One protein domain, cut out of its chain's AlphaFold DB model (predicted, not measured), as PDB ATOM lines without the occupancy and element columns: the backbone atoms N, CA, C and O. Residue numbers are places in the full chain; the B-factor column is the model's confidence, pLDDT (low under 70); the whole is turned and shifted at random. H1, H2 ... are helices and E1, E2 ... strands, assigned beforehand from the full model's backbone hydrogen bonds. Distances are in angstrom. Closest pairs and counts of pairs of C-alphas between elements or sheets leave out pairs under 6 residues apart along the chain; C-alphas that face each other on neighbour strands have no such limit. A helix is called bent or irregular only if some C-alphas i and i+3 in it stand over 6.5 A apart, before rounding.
ATOM      1  N   GLN A  60     212.622 172.409 164.752       90.50
ATOM      2  CA  GLN A  60     212.502 171.665 163.504       90.50
ATOM      3  C   GLN A  60     211.033 171.431 163.181       90.50
ATOM      4  O   GLN A  60     210.256 171.098 164.076       90.50
ATOM      5  N   VAL A  61     210.666 171.549 161.909       93.25
ATOM      6  CA  VAL A  61     209.345 171.165 161.400       93.25
ATOM      7  C   VAL A  61     209.514 170.316 160.157       93.25
ATOM      8  O   VAL A  61     210.321 170.648 159.295       93.25
ATOM      9  N   GLY A  62     208.744 169.239 160.036       93.75
ATOM     10  CA  GLY A  62     208.838 168.354 158.884       93.75
ATOM     11  C   GLY A  62     207.531 167.688 158.493       93.75
ATOM     12  O   GLY A  62     206.585 167.612 159.279       93.75
ATOM     13  N   SER A  63     207.482 167.231 157.243       93.25
ATOM     14  CA  SER A  63     206.344 166.518 156.660       93.25
ATOM     15  C   SER A  63     206.780 165.658 155.464       93.25
ATOM     16  O   SER A  63     207.564 166.129 154.645       93.25
ATOM     17  N   PRO A  64     206.280 164.418 155.294       90.56
ATOM     18  CA  PRO A  64     205.442 163.679 156.243       90.56
ATOM     19  C   PRO A  64     206.248 163.106 157.420       90.56
ATOM     20  O   PRO A  64     205.676 162.739 158.444       90.56
ATOM     21  N   LYS A  65     207.573 163.023 157.268       88.44
ATOM     22  CA  LYS A  65     208.515 162.534 158.274       88.44
ATOM     23  C   LYS A  65     209.389 163.686 158.757       88.44
ATOM     24  O   LYS A  65     209.628 164.633 158.012       88.44
ATOM     25  N   LEU A  66     209.892 163.566 159.978       87.88
ATOM     26  CA  LEU A  66     210.913 164.450 160.517       87.88
ATOM     27  C   LEU A  66     212.098 163.599 160.964       87.88
ATOM     28  O   LEU A  66     211.930 162.676 161.760       87.88
ATOM     29  N   PHE A  67     213.280 163.874 160.416       86.31
ATOM     30  CA  PHE A  67     214.469 163.058 160.656       86.31
ATOM     31  C   PHE A  67     215.167 163.479 161.937       86.31
ATOM     32  O   PHE A  67     215.086 164.634 162.366       86.31
ATOM     33  N   ASP A  68     215.827 162.526 162.586       81.69
ATOM     34  CA  ASP A  68     216.555 162.790 163.817       81.69
ATOM     35  C   ASP A  68     217.809 163.629 163.576       81.69
ATOM     36  O   ASP A  68     218.478 163.556 162.540       81.69
ATOM     37  N   LEU A  69     218.142 164.452 164.567       78.94
ATOM     38  CA  LEU A  69     219.355 165.254 164.522       78.94
ATOM     39  C   LEU A  69     220.576 164.341 164.477       78.94
ATOM     40  O   LEU A  69     220.717 163.430 165.289       78.94
ATOM     41  N   GLY A  70     221.475 164.622 163.538       78.25
ATOM     42  CA  GLY A  70     222.646 163.785 163.284       78.25
ATOM     43  C   GLY A  70     222.411 162.676 162.260       78.25
ATOM     44  O   GLY A  70     223.369 161.976 161.935       78.25
ATOM     45  N   ALA A  71     221.197 162.544 161.708       84.31
ATOM     46  CA  ALA A  71     220.967 161.710 160.537       84.31
ATOM     47  C   ALA A  71     221.909 162.131 159.398       84.31
ATOM     48  O   ALA A  71     222.031 163.315 159.069       84.31
ATOM     49  N   ILE A  72     222.598 161.146 158.825       86.31
ATOM     50  CA  ILE A  72     223.505 161.338 157.692       86.31
ATOM     51  C   ILE A  72     222.655 161.576 156.448       86.31
ATOM     52  O   ILE A  72     221.621 160.939 156.282       86.31
ATOM     53  N   TRP A  73     223.086 162.472 155.571       92.25
ATOM     54  CA  TRP A  73     222.403 162.750 154.314       92.25
ATOM     55  C   TRP A  73     223.401 163.092 153.215       92.25
ATOM     56  O   TRP A  73     224.546 163.463 153.479       92.25
ATOM     57  N   GLU A  74     222.942 162.984 151.971       93.31
ATOM     58  CA  GLU A  74     223.712 163.325 150.775       93.31
ATOM     59  C   GLU A  74     222.934 164.317 149.907       93.31
ATOM     60  O   GLU A  74     221.716 164.223 149.785       93.31
ATOM     61  N   VAL A  75     223.617 165.284 149.290       95.56
ATOM     62  CA  VAL A  75     222.965 166.249 148.389       95.56
ATOM     63  C   VAL A  75     222.622 165.575 147.066       95.56
ATOM     64  O   VAL A  75     223.470 164.907 146.473       95.56
ATOM     65  N   VAL A  76     221.413 165.813 146.554       94.94
ATOM     66  CA  VAL A  76     221.032 165.369 145.209       94.94
ATOM     67  C   VAL A  76     221.948 166.033 144.171       94.94
ATOM     68  O   VAL A  76     221.990 167.267 144.093       94.94
ATOM     69  N   PRO A  77     222.675 165.266 143.332       94.44
ATOM     70  CA  PRO A  77     223.575 165.847 142.342       94.44
ATOM     71  C   PRO A  77     222.827 166.739 141.349       94.44
ATOM     72  O   PRO A  77     221.857 166.304 140.724       94.44
ATOM     73  N   GLN A  78     223.324 167.958 141.124       93.00
ATOM     74  CA  GLN A  78     222.730 168.909 140.168       93.00
ATOM     75  C   GLN A  78     222.726 168.399 138.721       93.00
ATOM     76  O   GLN A  78     221.920 168.841 137.910       93.00
ATOM     77  N   SER A  79     223.622 167.468 138.385       93.81
ATOM     78  CA  SER A  79     223.676 166.827 137.070       93.81
ATOM     79  C   SER A  79     222.580 165.779 136.851       93.81
ATOM     80  O   SER A  79     222.366 165.371 135.711       93.81
ATOM     81  N   SER A  80     221.896 165.332 137.909       94.31
ATOM     82  CA  SER A  80     220.793 164.377 137.792       94.31
ATOM     83  C   SER A  80     219.532 165.049 137.226       94.31
ATOM     84  O   SER A  80     219.341 166.247 137.452       94.31
ATOM     85  N   PRO A  81     218.634 164.309 136.545       95.50
ATOM     86  CA  PRO A  81     217.373 164.869 136.047       95.50
ATOM     87  C   PRO A  81     216.559 165.571 137.142       95.50
ATOM     88  O   PRO A  81     216.091 166.690 136.950       95.50
ATOM     89  N   LEU A  82     216.480 164.955 138.325       94.31
ATOM     90  CA  LEU A  82     215.804 165.530 139.485       94.31
ATOM     91  C   LEU A  82     216.515 166.788 140.005       94.31
ATOM     92  O   LEU A  82     215.858 167.767 140.339       94.31
ATOM     93  N   GLY A  83     217.851 166.799 140.046       95.50
ATOM     94  CA  GLY A  83     218.626 167.981 140.435       95.50
ATOM     95  C   GLY A  83     218.423 169.172 139.490       95.50
ATOM     96  O   GLY A  83     218.377 170.321 139.937       95.50
ATOM     97  N   GLN A  84     218.249 168.906 138.193       97.00
ATOM     98  CA  GLN A  84     217.931 169.927 137.194       97.00
ATOM     99  C   GLN A  84     216.504 170.462 137.355       97.00
ATOM    100  O   GLN A  84     216.318 171.677 137.394       97.00
ATOM    101  N   GLU A  85     215.512 169.578 137.501       96.69
ATOM    102  CA  GLU A  85     214.114 169.950 137.767       96.69
ATOM    103  C   GLU A  85     213.984 170.753 139.068       96.69
ATOM    104  O   GLU A  85     213.327 171.799 139.111       96.69
ATOM    105  N   TRP A  86     214.683 170.309 140.113       97.00
ATOM    106  CA  TRP A  86     214.769 171.003 141.387       97.00
ATOM    107  C   TRP A  86     215.269 172.433 141.208       97.00
ATOM    108  O   TRP A  86     214.586 173.377 141.592       97.00
ATOM    109  N   THR A  87     216.432 172.600 140.581       96.69
ATOM    110  CA  THR A  87     217.065 173.915 140.418       96.69
ATOM    111  C   THR A  87     216.254 174.829 139.492       96.69
ATOM    112  O   THR A  87     216.175 176.035 139.723       96.69
ATOM    113  N   GLY A  88     215.655 174.270 138.439       96.00
ATOM    114  CA  GLY A  88     214.967 175.032 137.400       96.00
ATOM    115  C   GLY A  88     213.527 175.419 137.733       96.00
ATOM    116  O   GLY A  88     213.061 176.457 137.268       96.00
ATOM    117  N   THR A  89     212.805 174.605 138.506       96.06
ATOM    118  CA  THR A  89     211.350 174.772 138.674       96.06
ATOM    119  C   THR A  89     210.906 174.690 140.126       96.06
ATOM    120  O   THR A  89     210.186 175.576 140.585       96.06
ATOM    121  N   ILE A  90     211.350 173.674 140.867       97.94
ATOM    122  CA  ILE A  90     210.813 173.408 142.210       97.94
ATOM    123  C   ILE A  90     211.386 174.394 143.239       97.94
ATOM    124  O   ILE A  90     210.635 175.042 143.968       97.94
ATOM    125  N   GLN A  91     212.709 174.563 143.282       98.00
ATOM    126  CA  GLN A  91     213.396 175.406 144.260       98.00
ATOM    127  C   GLN A  91     212.942 176.877 144.215       98.00
ATOM    128  O   GLN A  91     212.710 177.433 145.291       98.00
ATOM    129  N   PRO A  92     212.782 177.534 143.042       98.31
ATOM    130  CA  PRO A  92     212.272 178.904 142.989       98.31
ATOM    131  C   PRO A  92     210.888 179.047 143.624       98.31
ATOM    132  O   PRO A  92     210.666 179.977 144.396       98.31
ATOM    133  N   ARG A  93     209.980 178.096 143.367       98.31
ATOM    134  CA  ARG A  93     208.630 178.134 143.932       98.31
ATOM    135  C   ARG A  93     208.630 177.909 145.442       98.31
ATOM    136  O   ARG A  93     207.887 178.574 146.154       98.31
ATOM    137  N   VAL A  94     209.486 177.018 145.945       98.31
ATOM    138  CA  VAL A  94     209.652 176.820 147.395       98.31
ATOM    139  C   VAL A  94     210.171 178.095 148.059       98.31
ATOM    140  O   VAL A  94     209.637 178.498 149.087       98.31
ATOM    141  N   LYS A  95     211.163 178.769 147.461       98.44
ATOM    142  CA  LYS A  95     211.678 180.049 147.976       98.44
ATOM    143  C   LYS A  95     210.595 181.124 148.037       98.44
ATOM    144  O   LYS A  95     210.471 181.775 149.063       98.44
ATOM    145  N   GLU A  96     209.774 181.244 146.998       98.31
ATOM    146  CA  GLU A  96     208.642 182.180 146.979       98.31
ATOM    147  C   GLU A  96     207.643 181.896 148.116       98.31
ATOM    148  O   GLU A  96     207.184 182.817 148.786       98.31
ATOM    149  N   ILE A  97     207.328 180.621 148.381       98.44
ATOM    150  CA  ILE A  97     206.458 180.246 149.507       98.44
ATOM    151  C   ILE A  97     207.098 180.663 150.838       98.44
ATOM    152  O   ILE A  97     206.432 181.283 151.663       98.44
ATOM    153  N   LEU A  98     208.386 180.374 151.044       97.62
ATOM    154  CA  LEU A  98     209.103 180.765 152.264       97.62
ATOM    155  C   LEU A  98     209.117 182.290 152.461       97.62
ATOM    156  O   LEU A  98     208.890 182.763 153.574       97.62
ATOM    157  N   GLU A  99     209.325 183.054 151.387       97.12
ATOM    158  CA  GLU A  99     209.274 184.520 151.399       97.12
ATOM    159  C   GLU A  99     207.879 185.042 151.767       97.12
ATOM    160  O   GLU A  99     207.765 185.927 152.613       97.12
ATOM    161  N   ASN A 100     206.812 184.453 151.215       97.62
ATOM    162  CA  ASN A 100     205.427 184.823 151.540       97.62
ATOM    163  C   ASN A 100     205.083 184.603 153.023       97.62
ATOM    164  O   ASN A 100     204.276 185.342 153.589       97.62
ATOM    165  N   HIS A 101     205.716 183.614 153.660       96.31
ATOM    166  CA  HIS A 101     205.593 183.345 155.097       96.31
ATOM    167  C   HIS A 101     206.608 184.116 155.954       96.31
ATOM    168  O   HIS A 101     206.664 183.912 157.162       96.31
ATOM    169  N   ASN A 102     207.387 185.030 155.363       95.56
ATOM    170  CA  ASN A 102     208.441 185.805 156.027       95.56
ATOM    171  C   ASN A 102     209.504 184.936 156.726       95.56
ATOM    172  O   ASN A 102     210.103 185.354 157.719       95.56
ATOM    173  N   ILE A 103     209.762 183.730 156.212       94.94
ATOM    174  CA  ILE A 103     210.780 182.843 156.772       94.94
ATOM    175  C   ILE A 103     212.161 183.344 156.357       94.94
ATOM    176  O   ILE A 103     212.483 183.454 155.170       94.94
ATOM    177  N   LYS A 104     213.013 183.612 157.349       94.06
ATOM    178  CA  LYS A 104     214.401 184.014 157.127       94.06
ATOM    179  C   LYS A 104     215.236 182.807 156.695       94.06
ATOM    180  O   LYS A 104     215.810 182.106 157.525       94.06
ATOM    181  N   LEU A 105     215.288 182.589 155.384       95.25
ATOM    182  CA  LEU A 105     216.038 181.513 154.748       95.25
ATOM    183  C   LEU A 105     217.555 181.739 154.838       95.25
ATOM    184  O   LEU A 105     218.057 182.781 154.417       95.25
ATOM    185  N   GLU A 106     218.286 180.727 155.294       95.19
ATOM    186  CA  GLU A 106     219.751 180.692 155.248       95.19
ATOM    187  C   GLU A 106     220.244 179.815 154.102       95.19
ATOM    188  O   GLU A 106     221.113 180.208 153.325       95.19
ATOM    189  N   THR A 107     219.687 178.610 153.969       96.38
ATOM    190  CA  THR A 107     220.072 177.650 152.930       96.38
ATOM    191  C   THR A 107     218.915 176.707 152.627       96.38
ATOM    192  O   THR A 107     218.119 176.379 153.498       96.38
ATOM    193  N   ILE A 108     218.815 176.260 151.375       97.50
ATOM    194  CA  ILE A 108     217.858 175.234 150.959       97.50
ATOM    195  C   ILE A 108     218.549 174.223 150.051       97.50
ATOM    196  O   ILE A 108     219.198 174.597 149.068       97.50
ATOM    197  N   LEU A 109     218.391 172.946 150.379       97.06
ATOM    198  CA  LEU A 109     219.007 171.817 149.699       97.06
ATOM    199  C   LEU A 109     217.948 170.762 149.389       97.06
ATOM    200  O   LEU A 109     216.981 170.598 150.128       97.06
ATOM    201  N   LEU A 110     218.168 170.019 148.310       97.50
ATOM    202  CA  LEU A 110     217.484 168.755 148.078       97.50
ATOM    203  C   LEU A 110     218.457 167.637 148.445       97.50
ATOM    204  O   LEU A 110     219.581 167.611 147.933       97.50
ATOM    205  N   ILE A 111     218.044 166.755 149.350       96.12
ATOM    206  CA  ILE A 111     218.904 165.735 149.950       96.12
ATOM    207  C   ILE A 111     218.251 164.353 149.942       96.12
ATOM    208  O   ILE A 111     217.032 164.216 149.864       96.12
ATOM    209  N   TYR A 112     219.093 163.335 150.062       93.69
ATOM    210  CA  TYR A 112     218.734 161.949 150.297       93.69
ATOM    211  C   TYR A 112     219.106 161.556 151.723       93.69
ATOM    212  O   TYR A 112     220.276 161.642 152.103       93.69
ATOM    213  N   TYR A 113     218.130 161.066 152.484       89.75
ATOM    214  CA  TYR A 113     218.396 160.301 153.697       89.75
ATOM    215  C   TYR A 113     218.571 158.821 153.333       89.75
ATOM    216  O   TYR A 113     217.683 158.245 152.697       89.75
ATOM    217  N   PRO A 114     219.695 158.178 153.689       82.12
ATOM    218  CA  PRO A 114     219.854 156.743 153.529       82.12
ATOM    219  C   PRO A 114     218.879 156.019 154.461       82.12
ATOM    220  O   PRO A 114     218.801 156.321 155.651       82.12
ATOM    221  N   VAL A 115     218.132 155.056 153.922       74.31
ATOM    222  CA  VAL A 115     217.229 154.230 154.729       74.31
ATOM    223  C   VAL A 115     218.054 153.173 155.470       74.31
ATOM    224  O   VAL A 115     218.697 152.324 154.847       74.31
ATOM    225  N   GLU A 116     218.045 153.214 156.807       65.50
ATOM    226  CA  GLU A 116     218.728 152.212 157.634       65.50
ATOM    227  C   GLU A 116     218.216 150.796 157.317       65.50
ATOM    228  O   GLU A 116     217.013 150.540 157.285       65.50
ATOM    229  N   ASN A 117     219.144 149.853 157.115       55.62
ATOM    230  CA  ASN A 117     218.888 148.422 156.877       55.62
ATOM    231  C   ASN A 117     218.184 148.049 155.560       55.62
ATOM    232  O   ASN A 117     217.726 146.915 155.407       55.62
ATOM    233  N   SER A 118     218.143 148.950 154.583       52.28
ATOM    234  CA  SER A 118     217.663 148.622 153.245       52.28
ATOM    235  C   SER A 118     218.774 147.966 152.412       52.28
ATOM    236  O   SER A 118     219.814 148.572 152.163       52.28
ATOM    237  N   ALA A 119     218.563 146.725 151.959       54.56
ATOM    238  CA  ALA A 119     219.438 146.074 150.971       54.56
ATOM    239  C   ALA A 119     219.335 146.729 149.576       54.56
ATOM    240  O   ALA A 119     220.178 146.497 148.710       54.56
ATOM    241  N   GLU A 120     218.304 147.550 149.370       52.31
ATOM    242  CA  GLU A 120     218.067 148.337 148.166       52.31
ATOM    243  C   GLU A 120     218.422 149.811 148.422       52.31
ATOM    244  O   GLU A 120     218.321 150.303 149.544       52.31
ATOM    245  N   ALA A 121     218.853 150.542 147.394       58.06
ATOM    246  CA  ALA A 121     219.250 151.952 147.490       58.06
ATOM    247  C   ALA A 121     218.036 152.899 147.613       58.06
ATOM    248  O   ALA A 121     217.902 153.863 146.860       58.06
ATOM    249  N   PHE A 122     217.105 152.598 148.519       61.47
ATOM    250  CA  PHE A 122     216.017 153.510 148.829       61.47
ATOM    251  C   PHE A 122     216.554 154.659 149.666       61.47
ATOM    252  O   PHE A 122     217.189 154.463 150.705       61.47
ATOM    253  N   HIS A 123     216.272 155.863 149.190       77.62
ATOM    254  CA  HIS A 123     216.585 157.095 149.876       77.62
ATOM    255  C   HIS A 123     215.295 157.875 150.090       77.62
ATOM    256  O   HIS A 123     214.520 158.053 149.148       77.62
ATOM    257  N   ASP A 124     215.071 158.355 151.311       88.88
ATOM    258  CA  ASP A 124     213.997 159.310 151.561       88.88
ATOM    259  C   ASP A 124     214.451 160.676 151.012       88.88
ATOM    260  O   ASP A 124     215.392 161.298 151.515       88.88
ATOM    261  N   LEU A 125     213.806 161.123 149.937       95.06
ATOM    262  CA  LEU A 125     214.084 162.399 149.285       95.06
ATOM    263  C   LEU A 125     213.458 163.536 150.094       95.06
ATOM    264  O   LEU A 125     212.258 163.521 150.347       95.06
ATOM    265  N   THR A 126     214.250 164.524 150.503       96.88
ATOM    266  CA  THR A 126     213.782 165.609 151.377       96.88
ATOM    267  C   THR A 126     214.342 166.957 150.947       96.88
ATOM    268  O   THR A 126     215.525 167.098 150.637       96.88
ATOM    269  N   THR A 127     213.494 167.978 150.955       97.94
ATOM    270  CA  THR A 127     213.907 169.376 150.914       97.94
ATOM    271  C   THR A 127     214.285 169.821 152.320       97.94
ATOM    272  O   THR A 127     213.414 170.010 153.168       97.94
ATOM    273  N   LEU A 128     215.587 169.992 152.550       97.12
ATOM    274  CA  LEU A 128     216.148 170.490 153.801       97.12
ATOM    275  C   LEU A 128     216.339 172.005 153.716       97.12
ATOM    276  O   LEU A 128     217.066 172.507 152.855       97.12
ATOM    277  N   ILE A 129     215.692 172.728 154.618       97.69
ATOM    278  CA  ILE A 129     215.694 174.183 154.714       97.69
ATOM    279  C   ILE A 129     216.321 174.566 156.053       97.69
ATOM    280  O   ILE A 129     215.808 174.211 157.109       97.69
ATOM    281  N   TYR A 130     217.404 175.330 156.005       96.06
ATOM    282  CA  TYR A 130     217.955 176.015 157.168       96.06
ATOM    283  C   TYR A 130     217.353 177.413 157.243       96.06
ATOM    284  O   TYR A 130     217.447 178.187 156.281       96.06
ATOM    285  N   ALA A 131     216.700 177.714 158.359       95.44
ATOM    286  CA  ALA A 131     216.039 178.988 158.597       95.44
ATOM    287  C   ALA A 131     216.095 179.368 160.078       95.44
ATOM    288  O   ALA A 131     216.164 178.506 160.948       95.44
ATOM    289  N   VAL A 132     216.016 180.668 160.365       90.69
ATOM    290  CA  VAL A 132     216.016 181.171 161.745       90.69
ATOM    291  C   VAL A 132     214.587 181.403 162.214       90.69
ATOM    292  O   VAL A 132     213.895 182.246 161.639       90.69
ATOM    293  N   ALA A 133     214.163 180.695 163.262       85.19
ATOM    294  CA  ALA A 133     212.856 180.922 163.868       85.19
ATOM    295  C   ALA A 133     212.892 182.202 164.712       85.19
ATOM    296  O   ALA A 133     213.851 182.434 165.458       85.19
ATOM    297  N   ILE A 134     211.858 183.029 164.651       81.69
ATOM    298  CA  ILE A 134     211.783 184.242 165.467       81.69
ATOM    299  C   ILE A 134     211.475 183.855 166.911       81.69
ATOM    300  O   ILE A 134     212.241 184.186 167.819       81.69
ATOM    301  N   GLU A 135     210.391 183.109 167.119       74.94
ATOM    302  CA  GLU A 135     209.926 182.750 168.463       74.94
ATOM    303  C   GLU A 135     209.855 181.239 168.677       74.94
ATOM    304  O   GLU A 135     210.283 180.745 169.722       74.94
ATOM    305  N   SER A 136     209.336 180.490 167.701       79.44
ATOM    306  CA  SER A 136     209.164 179.038 167.828       79.44
ATOM    307  C   SER A 136     209.074 178.351 166.474       79.44
ATOM    308  O   SER A 136     208.695 178.975 165.489       79.44
ATOM    309  N   GLU A 137     209.306 177.039 166.433       80.62
ATOM    310  CA  GLU A 137     209.104 176.233 165.225       80.62
ATOM    311  C   GLU A 137     207.667 176.273 164.686       80.62
ATOM    312  O   GLU A 137     207.435 176.031 163.505       80.62
ATOM    313  N   GLN A 138     206.686 176.607 165.530       83.12
ATOM    314  CA  GLN A 138     205.273 176.626 165.146       83.12
ATOM    315  C   GLN A 138     204.985 177.654 164.044       83.12
ATOM    316  O   GLN A 138     204.049 177.472 163.265       83.12
ATOM    317  N   GLU A 139     205.808 178.702 163.932       87.12
ATOM    318  CA  GLU A 139     205.677 179.725 162.891       87.12
ATOM    319  C   GLU A 139     205.935 179.172 161.476       87.12
ATOM    320  O   GLU A 139     205.474 179.743 160.492       87.12
ATOM    321  N   TRP A 140     206.620 178.029 161.361       94.06
ATOM    322  CA  TRP A 140     206.946 177.405 160.078       94.06
ATOM    323  C   TRP A 140     205.886 176.430 159.578       94.06
ATOM    324  O   TRP A 140     205.893 176.068 158.401       94.06
ATOM    325  N   ILE A 141     204.956 176.012 160.440       92.44
ATOM    326  CA  ILE A 141     203.911 175.043 160.084       92.44
ATOM    327  C   ILE A 141     203.095 175.496 158.860       92.44
ATOM    328  O   ILE A 141     202.927 174.678 157.952       92.44
ATOM    329  N   PRO A 142     202.618 176.757 158.760       93.88
ATOM    330  CA  PRO A 142     201.899 177.221 157.572       93.88
ATOM    331  C   PRO A 142     202.721 177.097 156.282       93.88
ATOM    332  O   PRO A 142     202.208 176.620 155.272       93.88
ATOM    333  N   ALA A 143     204.011 177.438 156.324       96.38
ATOM    334  CA  ALA A 143     204.887 177.313 155.163       96.38
ATOM    335  C   ALA A 143     205.104 175.852 154.759       96.38
ATOM    336  O   ALA A 143     205.046 175.527 153.575       96.38
ATOM    337  N   VAL A 144     205.299 174.953 155.729       96.69
ATOM    338  CA  VAL A 144     205.422 173.512 155.461       96.69
ATOM    339  C   VAL A 144     204.147 172.963 154.817       96.69
ATOM    340  O   VAL A 144     204.248 172.191 153.863       96.69
ATOM    341  N   LYS A 145     202.956 173.398 155.255       95.44
ATOM    342  CA  LYS A 145     201.681 173.032 154.605       95.44
ATOM    343  C   LYS A 145     201.638 173.480 153.148       95.44
ATOM    344  O   LYS A 145     201.311 172.678 152.276       95.44
ATOM    345  N   ASP A 146     201.992 174.731 152.874       97.25
ATOM    346  CA  ASP A 146     201.938 175.282 151.519       97.25
ATOM    347  C   ASP A 146     202.960 174.629 150.584       97.25
ATOM    348  O   ASP A 146     202.628 174.303 149.442       97.25
ATOM    349  N   ILE A 147     204.175 174.357 151.070       98.06
ATOM    350  CA  ILE A 147     205.184 173.602 150.316       98.06
ATOM    351  C   ILE A 147     204.681 172.179 150.047       98.06
ATOM    352  O   ILE A 147     204.812 171.683 148.927       98.06
ATOM    353  N   ARG A 148     204.048 171.527 151.033       96.69
ATOM    354  CA  ARG A 148     203.516 170.172 150.857       96.69
ATOM    355  C   ARG A 148     202.392 170.136 149.830       96.69
ATOM    356  O   ARG A 148     202.415 169.288 148.944       96.69
ATOM    357  N   ASN A 149     201.454 171.076 149.902       96.62
ATOM    358  CA  ASN A 149     200.392 171.229 148.909       96.62
ATOM    359  C   ASN A 149     200.957 171.482 147.511       96.62
ATOM    360  O   ASN A 149     200.475 170.902 146.536       96.62
ATOM    361  N   TYR A 150     202.008 172.298 147.407       97.88
ATOM    362  CA  TYR A 150     202.700 172.510 146.146       97.88
ATOM    363  C   TYR A 150     203.269 171.198 145.590       97.88
ATOM    364  O   TYR A 150     202.955 170.854 144.451       97.88
ATOM    365  N   TYR A 151     204.013 170.421 146.383       97.44
ATOM    366  CA  TYR A 151     204.546 169.123 145.947       97.44
ATOM    367  C   TYR A 151     203.457 168.147 145.505       97.44
ATOM    368  O   TYR A 151     203.597 167.509 144.466       97.44
ATOM    369  N   LEU A 152     202.334 168.085 146.226       95.81
ATOM    370  CA  LEU A 152     201.186 167.272 145.820       95.81
ATOM    371  C   LEU A 152     200.590 167.736 144.480       95.81
ATOM    372  O   LEU A 152     200.224 166.907 143.654       95.81
ATOM    373  N   SER A 153     200.528 169.048 144.232       97.12
ATOM    374  CA  SER A 153     199.965 169.599 142.989       97.12
ATOM    375  C   SER A 153     200.828 169.382 141.743       97.12
ATOM    376  O   SER A 153     200.306 169.449 140.631       97.12
ATOM    377  N   ILE A 154     202.126 169.115 141.917       96.88
ATOM    378  CA  ILE A 154     203.052 168.786 140.823       96.88
ATOM    379  C   ILE A 154     203.362 167.283 140.738       96.88
ATOM    380  O   ILE A 154     204.330 166.909 140.084       96.88
ATOM    381  N   ASP A 155     202.562 166.439 141.400       96.12
ATOM    382  CA  ASP A 155     202.745 164.981 141.466       96.12
ATOM    383  C   ASP A 155     204.142 164.568 141.970       96.12
ATOM    384  O   ASP A 155     204.783 163.655 141.453       96.12
ATOM    385  N   ARG A 156     204.620 165.277 143.004       96.31
ATOM    386  CA  ARG A 156     205.863 164.987 143.735       96.31
ATOM    387  C   ARG A 156     205.618 164.611 145.208       96.31
ATOM    388  O   ARG A 156     206.256 165.183 146.098       96.31
ATOM    389  N   PRO A 157     204.685 163.691 145.533       94.62
ATOM    390  CA  PRO A 157     204.380 163.332 146.921       94.62
ATOM    391  C   PRO A 157     205.568 162.704 147.669       94.62
ATOM    392  O   PRO A 157     205.561 162.693 148.905       94.62
ATOM    393  N   GLU A 158     206.565 162.194 146.945       94.38
ATOM    394  CA  GLU A 158     207.782 161.573 147.465       94.38
ATOM    395  C   GLU A 158     208.742 162.560 148.138       94.38
ATOM    396  O   GLU A 158     209.552 162.137 148.958       94.38
ATOM    397  N   ILE A 159     208.654 163.860 147.827       96.25
ATOM    398  CA  ILE A 159     209.547 164.869 148.406       96.25
ATOM    399  C   ILE A 159     209.052 165.232 149.811       96.25
ATOM    400  O   ILE A 159     207.995 165.849 149.988       96.25
ATOM    401  N   GLY A 160     209.823 164.838 150.820       96.56
ATOM    402  CA  GLY A 160     209.676 165.301 152.193       96.56
ATOM    403  C   GLY A 160     210.132 166.749 152.359       96.56
ATOM    404  O   GLY A 160     210.843 167.305 151.527       96.56
ATOM    405  N   ILE A 161     209.732 167.372 153.456       97.50
ATOM    406  CA  ILE A 161     210.100 168.738 153.819       97.50
ATOM    407  C   ILE A 161     210.657 168.689 155.224       97.50
ATOM    408  O   ILE A 161     210.067 168.057 156.100       97.50
ATOM    409  N   GLU A 162     211.753 169.396 155.438       96.50
ATOM    410  CA  GLU A 162     212.325 169.597 156.750       96.50
ATOM    411  C   GLU A 162     212.894 171.011 156.859       96.50
ATOM    412  O   GLU A 162     213.788 171.386 156.106       96.50
ATOM    413  N   ILE A 163     212.371 171.796 157.795       96.81
ATOM    414  CA  ILE A 163     212.887 173.115 158.161       96.81
ATOM    415  C   ILE A 163     213.568 172.983 159.518       96.81
ATOM    416  O   ILE A 163     212.954 172.462 160.447       96.81
ATOM    417  N   ARG A 164     214.817 173.438 159.647       94.38
ATOM    418  CA  ARG A 164     215.577 173.417 160.901       94.38
ATOM    419  C   ARG A 164     216.247 174.758 161.172       94.38
ATOM    420  O   ARG A 164     216.738 175.414 160.257       94.38
ATOM    421  N   ASP A 165     216.309 175.108 162.448       91.44
ATOM    422  CA  ASP A 165     217.166 176.172 162.971       91.44
ATOM    423  C   ASP A 165     218.496 175.571 163.420       91.44
ATOM    424  O   ASP A 165     218.523 174.435 163.899       91.44
ATOM    425  N   ASP A 166     219.586 176.331 163.384       86.44
ATOM    426  CA  ASP A 166     220.855 175.905 163.985       86.44
ATOM    427  C   ASP A 166     220.707 175.583 165.481       86.44
ATOM    428  O   ASP A 166     221.352 174.665 165.998       86.44
ATOM    429  N   ARG A 167     219.780 176.261 166.174       82.44
ATOM    430  CA  ARG A 167     219.422 175.965 167.569       82.44
ATOM    431  C   ARG A 167     218.830 174.577 167.761       82.44
ATOM    432  O   ARG A 167     218.840 174.086 168.885       82.44
ATOM    433  N   SER A 168     218.349 173.921 166.705       81.56
ATOM    434  CA  SER A 168     217.881 172.538 166.806       81.56
ATOM    435  C   SER A 168     218.991 171.593 167.263       81.56
ATOM    436  O   SER A 168     218.717 170.645 167.988       81.56
ATOM    437  N   HIS A 169     220.253 171.890 166.942       79.00
ATOM    438  CA  HIS A 169     221.407 171.125 167.413       79.00
ATOM    439  C   HIS A 169     221.790 171.415 168.870       79.00
ATOM    440  O   HIS A 169     222.650 170.718 169.424       79.00
ATOM    441  N   GLU A 170     221.193 172.426 169.509       80.94
ATOM    442  CA  GLU A 170     221.441 172.673 170.921       80.94
ATOM    443  C   GLU A 170     220.871 171.532 171.757       80.94
ATOM    444  O   GLU A 170     219.690 171.187 171.698       80.94
TER     445      GLU A 170
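Overview. This is residues 60 to 170 of the 286 residues of an uncharacterized protein of Helicocarpus griseus UAMH5409 (UniProt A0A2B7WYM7). What shape is this? A twisted sheet of four strands has one face covered by two helices, the bent H1 and H2, while residues 116 to 121, at the tip of the long hairpin of E2 and E3, stick out. What is it made of? The printed part has 111 residues with three named helices and four named strands, in the order E1, H1, E2, E3, H2, E4, H3; its class is mixed, helices and strands. The mixed sheet runs E1, E4, E3, E2. How large is it? It is compact, with a radius of gyration of the C-alphas of 13.6 A, and spans 41 by 32 by 21 A.

Along the chain. Where are the strands? E2, residues 104 to 114, is 28.0 A long and bends by 56 degrees at residue 110; E3, residues 123 to 132, is 26.8 A long. E4, residues 160 to 164, is 13.3 A long, and E1, residues 60 to 63, is 10.5 A long and begins at C-alpha 60 (212.502, 171.665, 163.504). Where are the helices? H1, residues 81 to 100, was assigned as one helix by its hydrogen bonds but is bent, with C-alphas 88 and 91 7.0 A apart: arm H1a, residues 81 to 88, is 10.5 A long and arm H1b, residues 91 to 100, 14.3 A. H2, residues 137 to 153, is 24.9 A long and only just irregular, with C-alphas 139 and 142 7.0 A apart. H3, residues 166 to 169, is 5.9 A long and ends at C-alpha 169 (221.407, 171.125, 167.413).

Arrangement. How do the strands pair? E4 and E3 are parallel, with N 129 and O 162 at 2.8 A. E3 and E2 form an antiparallel hairpin, with N 109 and O 128 at 2.8 A; E1 and E4 are antiparallel, with N 61 and O 163 at 2.9 A. How do the helices stand? H1a, H1b and H2 are on one face, giving two layers, helices over a sheet; H2 has a height over the sheet of 8.7 A and H1b 9.5 A. H2 touches H1b with residues 143 to 147 alone, at a steep tilt of 42 degrees, opposite ways; the closest C-alphas, of Leu 98 and Ala 143, are 6.2 A apart. H3 only grazes the sheet with residues 166 to 169. Which strand-helix-strand units, two strands running the same way with a helix between, are there? E3, H2, E4 is one, and E1, H1, E2 is a split one, with E4 and E3 between its strands; both crossovers are right-handed. Are the helix backbones complete? Each O i to N i+4 pair is within hydrogen-bond range in H1a and H1b, 10 of 13 are in H2, and H3 is too short for such a pair.

Size, cuts and confidence. How far does it reach? The two C-alphas farthest apart, of Ala 119 and Glu 135, are 41.7 A apart, and the printed part has no cut. Which link is long? The link from E1 to H1 has 17 residues, of which 74 to 75 pair antiparallel with residues 111 to 112 of E2. Where is confidence low? Residues 116 to 122 are under 70, and the mean pLDDT of the printed part is 90.4.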